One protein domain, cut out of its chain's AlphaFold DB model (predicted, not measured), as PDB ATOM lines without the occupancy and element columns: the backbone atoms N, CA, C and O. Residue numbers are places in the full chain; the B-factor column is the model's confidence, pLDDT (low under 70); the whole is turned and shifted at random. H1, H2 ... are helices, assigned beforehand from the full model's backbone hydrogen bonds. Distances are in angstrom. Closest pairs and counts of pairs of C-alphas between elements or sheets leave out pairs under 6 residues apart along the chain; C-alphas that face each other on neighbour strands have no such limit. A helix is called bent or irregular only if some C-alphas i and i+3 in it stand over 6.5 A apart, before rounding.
ATOM      1  N   MET A   2     165.879 171.047 189.608       59.88
ATOM      2  CA  MET A   2     166.582 169.750 189.787       59.88
ATOM      3  C   MET A   2     167.915 169.860 190.558       59.88
ATOM      4  O   MET A   2     168.242 168.978 191.343       59.88
ATOM      5  N   GLN A   3     168.678 170.943 190.370       64.94
ATOM      6  CA  GLN A   3     169.954 171.167 191.075       64.94
ATOM      7  C   GLN A   3     169.773 171.378 192.588       64.94
ATOM      8  O   GLN A   3     170.603 170.930 193.375       64.94
ATOM      9  N   ASP A   4     168.658 171.981 193.001       68.75
ATOM     10  CA  ASP A   4     168.319 172.204 194.412       68.75
ATOM     11  C   ASP A   4     168.002 170.875 195.124       68.75
ATOM     12  O   ASP A   4     168.432 170.627 196.246       68.75
ATOM     13  N   VAL A   5     167.335 169.952 194.420       70.75
ATOM     14  CA  VAL A   5     167.035 168.603 194.927       70.75
ATOM     15  C   VAL A   5     168.313 167.768 195.064       70.75
ATOM     16  O   VAL A   5     168.492 167.084 196.066       70.75
ATOM     17  N   TRP A   6     169.236 167.849 194.101       72.31
ATOM     18  CA  TRP A   6     170.521 167.139 194.161       72.31
ATOM     19  C   TRP A   6     171.463 167.678 195.243       72.31
ATOM     20  O   TRP A   6     172.170 166.897 195.877       72.31
ATOM     21  N   THR A   7     171.461 168.988 195.488       75.88
ATOM     22  CA  THR A   7     172.278 169.608 196.546       75.88
ATOM     23  C   THR A   7     171.724 169.332 197.944       75.88
ATOM     24  O   THR A   7     172.506 169.131 198.871       75.88
ATOM     25  N   GLN A   8     170.400 169.230 198.096       77.00
ATOM     26  CA  GLN A   8     169.764 168.909 199.376       77.00
ATOM     27  C   GLN A   8     169.740 167.401 199.677       77.00
ATOM     28  O   GLN A   8     169.966 167.003 200.819       77.00
ATOM     29  N   LEU A   9     169.484 166.554 198.673       82.06
ATOM     30  CA  LEU A   9     169.359 165.104 198.858       82.06
ATOM     31  C   LEU A   9     170.668 164.335 198.646       82.06
ATOM     32  O   LEU A   9     170.793 163.216 199.146       82.06
ATOM     33  N   GLY A  10     171.655 164.909 197.954       85.19
ATOM     34  CA  GLY A  10     172.959 164.284 197.708       85.19
ATOM     35  C   GLY A  10     173.669 163.816 198.987       85.19
ATOM     36  O   GLY A  10     174.039 162.643 199.062       85.19
ATOM     37  N   PRO A  11     173.793 164.661 200.030       90.75
ATOM     38  CA  PRO A  11     174.408 164.268 201.298       90.75
ATOM     39  C   PRO A  11     173.641 163.161 202.033       90.75
ATOM     40  O   PRO A  11     174.256 162.233 202.550       90.75
ATOM     41  N   THR A  12     172.303 163.205 202.047       89.88
ATOM     42  CA  THR A  12     171.473 162.142 202.649       89.88
ATOM     43  C   THR A  12     171.611 160.822 201.907       89.88
ATOM     44  O   THR A  12     171.740 159.776 202.534       89.88
ATOM     45  N   ILE A  13     171.641 160.861 200.575       89.00
ATOM     46  CA  ILE A  13     171.833 159.679 199.736       89.00
ATOM     47  C   ILE A  13     173.237 159.094 199.969       89.00
ATOM     48  O   ILE A  13     173.373 157.882 200.135       89.00
ATOM     49  N   ALA A  14     174.267 159.938 200.063       90.31
ATOM     50  CA  ALA A  14     175.629 159.517 200.384       90.31
ATOM     51  C   ALA A  14     175.736 158.912 201.794       90.31
ATOM     52  O   ALA A  14     176.366 157.870 201.960       90.31
ATOM     53  N   ALA A  15     175.078 159.505 202.796       93.50
ATOM     54  CA  ALA A  15     175.036 158.968 204.156       93.50
ATOM     55  C   ALA A  15     174.327 157.607 204.212       93.50
ATOM     56  O   ALA A  15     174.830 156.681 204.844       93.50
ATOM     57  N   ILE A  16     173.202 157.452 203.505       93.44
ATOM     58  CA  ILE A  16     172.488 156.171 203.403       93.44
ATOM     59  C   ILE A  16     173.373 155.121 202.733       93.44
ATOM     60  O   ILE A  16     173.490 154.014 203.250       93.44
ATOM     61  N   MET A  17     174.028 155.458 201.617       90.06
ATOM     62  CA  MET A  17     174.947 154.539 200.943       90.06
ATOM     63  C   MET A  17     176.135 154.169 201.830       90.06
ATOM     64  O   MET A  17     176.489 152.997 201.906       90.06
ATOM     65  N   PHE A  18     176.711 155.124 202.558       91.94
ATOM     66  CA  PHE A  18     177.807 154.867 203.487       91.94
ATOM     67  C   PHE A  18     177.377 153.926 204.620       91.94
ATOM     68  O   PHE A  18     178.010 152.895 204.837       91.94
ATOM     69  N   ILE A  19     176.242 154.203 205.269       90.25
ATOM     70  CA  ILE A  19     175.669 153.331 206.304       90.25
ATOM     71  C   ILE A  19     175.345 151.946 205.733       90.25
ATOM     72  O   ILE A  19     175.649 150.942 206.369       90.25
ATOM     73  N   TRP A  20     174.783 151.864 204.524       85.44
ATOM     74  CA  TRP A  20     174.478 150.599 203.855       85.44
ATOM     75  C   TRP A  20     175.740 149.790 203.545       85.44
ATOM     76  O   TRP A  20     175.788 148.591 203.808       85.44
ATOM     77  N   THR A  21     176.792 150.432 203.036       84.62
ATOM     78  CA  THR A  21     178.081 149.768 202.780       84.62
ATOM     79  C   THR A  21     178.770 149.326 204.068       84.62
ATOM     80  O   THR A  21     179.339 148.237 204.107       84.62
ATOM     81  N   MET A  22     178.672 150.112 205.142       83.88
ATOM     82  CA  MET A  22     179.152 149.731 206.470       83.88
ATOM     83  C   MET A  22     178.346 148.556 207.031       83.88
ATOM     84  O   MET A  22     178.930 147.622 207.570       83.88
ATOM     85  N   TYR A  23     177.025 148.549 206.835       81.62
ATOM     86  CA  TYR A  23     176.157 147.431 207.194       81.62
ATOM     87  C   TYR A  23     176.571 146.157 206.451       81.62
ATOM     88  O   TYR A  23     176.822 145.148 207.092       81.62
ATOM     89  N   GLN A  24     176.732 146.198 205.126       74.69
ATOM     90  CA  GLN A  24     177.122 145.029 204.325       74.69
ATOM     91  C   GLN A  24     178.522 144.500 204.667       74.69
ATOM     92  O   GLN A  24     178.713 143.290 204.739       74.69
ATOM     93  N   ASN A  25     179.497 145.386 204.896       75.56
ATOM     94  CA  ASN A  25     180.869 144.978 205.207       75.56
ATOM     95  C   ASN A  25     181.052 144.516 206.660       75.56
ATOM     96  O   ASN A  25     181.938 143.707 206.924       75.56
ATOM     97  N   TYR A  26     180.258 145.038 207.600       68.31
ATOM     98  CA  TYR A  26     180.423 144.757 209.028       68.31
ATOM     99  C   TYR A  26     179.413 143.747 209.578       68.31
ATOM    100  O   TYR A  26     179.683 143.201 210.638       68.31
ATOM    101  N   PHE A  27     178.281 143.472 208.911       69.12
ATOM    102  CA  PHE A  27     177.352 142.407 209.318       69.12
ATOM    103  C   PHE A  27     177.920 141.039 208.923       69.12
ATOM    104  O   PHE A  27     177.762 140.617 207.775       69.12
ATOM    105  N   PRO A  28     178.556 140.293 209.846       64.69
ATOM    106  CA  PRO A  28     179.096 138.986 209.537       64.69
ATOM    107  C   PRO A  28     177.925 138.008 209.408       64.69
ATOM    108  O   PRO A  28     176.907 138.125 210.098       64.69
ATOM    109  N   HIS A  29     178.091 136.986 208.572       61.47
ATOM    110  CA  HIS A  29     177.105 135.918 208.374       61.47
ATOM    111  C   HIS A  29     176.645 135.254 209.694       61.47
ATOM    112  O   HIS A  29     175.534 134.738 209.794       61.47
ATOM    113  N   GLU A  30     177.466 135.330 210.741       64.94
ATOM    114  CA  GLU A  30     177.170 134.809 212.077       64.94
ATOM    115  C   GLU A  30     175.999 135.525 212.771       64.94
ATOM    116  O   GLU A  30     175.176 134.883 213.434       64.94
ATOM    117  N   LEU A  31     175.855 136.841 212.570       67.62
ATOM    118  CA  LEU A  31     174.725 137.595 213.115       67.62
ATOM    119  C   LEU A  31     173.425 137.257 212.390       67.62
ATOM    120  O   LEU A  31     172.379 137.271 213.031       67.62
ATOM    121  N   CYS A  32     173.462 136.872 211.109       66.56
ATOM    122  CA  CYS A  32     172.268 136.384 210.412       66.56
ATOM    123  C   CYS A  32     171.661 135.170 211.127       66.56
ATOM    124  O   CYS A  32     170.442 135.093 211.258       66.56
ATOM    125  N   GLY A  33     172.486 134.258 211.654       69.31
ATOM    126  CA  GLY A  33     172.006 133.126 212.451       69.31
ATOM    127  C   GLY A  33     171.323 133.564 213.751       69.31
ATOM    128  O   GLY A  33     170.243 133.076 214.092       69.31
ATOM    129  N   HIS A  34     171.916 134.533 214.454       69.19
ATOM    130  CA  HIS A  34     171.358 135.075 215.696       69.19
ATOM    131  C   HIS A  34     170.072 135.872 215.453       69.19
ATOM    132  O   HIS A  34     169.044 135.592 216.072       69.19
ATOM    133  N   ILE A  35     170.097 136.809 214.509       75.00
ATOM    134  CA  ILE A  35     168.947 137.618 214.102       75.00
ATOM    135  C   ILE A  35     167.813 136.707 213.665       75.00
ATOM    136  O   ILE A  35     166.694 136.930 214.111       75.00
ATOM    137  N   ARG A  36     168.088 135.648 212.891       71.06
ATOM    138  CA  ARG A  36     167.084 134.653 212.491       71.06
ATOM    139  C   ARG A  36     166.426 133.988 213.695       71.06
ATOM    140  O   ARG A  36     165.208 133.925 213.758       71.06
ATOM    141  N   ARG A  37     167.198 133.566 214.698       70.69
ATOM    142  CA  ARG A  37     166.643 132.943 215.913       70.69
ATOM    143  C   ARG A  37     165.773 133.909 216.722       70.69
ATOM    144  O   ARG A  37     164.723 133.514 217.235       70.69
ATOM    145  N   TYR A  38     166.198 135.165 216.846       71.50
ATOM    146  CA  TYR A  38     165.407 136.196 217.520       71.50
ATOM    147  C   TYR A  38     164.153 136.548 216.719       71.50
ATOM    148  O   TYR A  38     163.059 136.575 217.285       71.50
ATOM    149  N   THR A  39     164.273 136.739 215.404       71.12
ATOM    150  CA  THR A  39     163.123 136.985 214.525       71.12
ATOM    151  C   THR A  39     162.158 135.815 214.535       71.12
ATOM    152  O   THR A  39     160.981 136.070 214.718       71.12
ATOM    153  N   ASP A  40     162.596 134.557 214.492       69.38
ATOM    154  CA  ASP A  40     161.702 133.395 214.610       69.38
ATOM    155  C   ASP A  40     160.923 133.408 215.938       69.38
ATOM    156  O   ASP A  40     159.715 133.153 215.968       69.38
ATOM    157  N   LYS A  41     161.574 133.786 217.047       70.25
ATOM    158  CA  LYS A  41     160.917 133.914 218.357       70.25
ATOM    159  C   LYS A  41     159.871 135.033 218.358       70.25
ATOM    160  O   LYS A  41     158.751 134.811 218.824       70.25
ATOM    161  N   HIS A  42     160.196 136.201 217.810       69.00
ATOM    162  CA  HIS A  42     159.264 137.328 217.703       69.00
ATOM    163  C   HIS A  42     158.135 137.057 216.698       69.00
ATOM    164  O   HIS A  42     156.970 137.304 217.001       69.00
ATOM    165  N   VAL A  43     158.434 136.462 215.547       67.94
ATOM    166  CA  VAL A  43     157.451 136.039 214.544       67.94
ATOM    167  C   VAL A  43     156.500 135.018 215.155       67.94
ATOM    168  O   VAL A  43     155.294 135.181 215.028       67.94
ATOM    169  N   SER A  44     156.980 134.044 215.933       66.06
ATOM    170  CA  SER A  44     156.095 133.108 216.650       66.06
ATOM    171  C   SER A  44     155.226 133.770 217.734       66.06
ATOM    172  O   SER A  44     154.247 133.182 218.204       66.06
ATOM    173  N   TYR A  45     155.591 134.980 218.170       65.00
ATOM    174  CA  TYR A  45     154.818 135.781 219.113       65.00
ATOM    175  C   TYR A  45     153.698 136.558 218.431       65.00
ATOM    176  O   TYR A  45     152.563 136.500 218.895       65.00
ATOM    177  N   PHE A  46     154.002 137.231 217.325       65.88
ATOM    178  CA  PHE A  46     153.030 138.050 216.596       65.88
ATOM    179  C   PHE A  46     152.230 137.269 215.550       65.88
ATOM    180  O   PHE A  46     151.172 137.717 215.122       65.88
ATOM    181  N   TYR A  47     152.712 136.093 215.157       65.38
ATOM    182  CA  TYR A  47     152.125 135.254 214.122       65.38
ATOM    183  C   TYR A  47     151.808 133.853 214.669       65.38
ATOM    184  O   TYR A  47     152.448 132.867 214.298       65.38
TER     185      TYR A  47
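Overview. This is residues 2 to 47 of the 155 residues of the protein "ATPase protein, putative" of Solanum demissum (UniProt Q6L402). Two helices joined end to end make a wide open V, with nothing between the arms. The longer arm, H1, has a kink near its outer end, and H2 is the shorter arm. The printed part has 46 residues with two named helices, H1 then H2, and no named strand; the class is all helix. It is extended, with a radius of gyration of the C-alphas of 17.1 A, and flat, spanning 48 by 26 by 9 A.

Arrangement. H1, residues 2 to 26, has a kink of 41 degrees near residue 9. It is irregular, but only just: C-alphas 8 and 11 are 6.8 A apart. A tight link of 2 residues joins it to H2, residues 29 to 46. H1 and H2 are apart. O i to N i+4 pairs are within hydrogen-bond range in 19 of 21 for H1 and 13 of 14 for H2.

Along the chain. H1 measures 34.4 A from C-alpha 2 at (166.582, 169.750, 189.787) to C-alpha 26. H2 measures 25.5 A and ends at C-alpha 46, (153.030, 138.050, 216.596).

Size, cuts and confidence. The C-alphas farthest apart, of Gln 3 and Ser 44, are 47.9 A apart. The printed part has no cut. pLDDT is under 70 at residues 2 to 4, 26 to 34, 40 and 42 to 47.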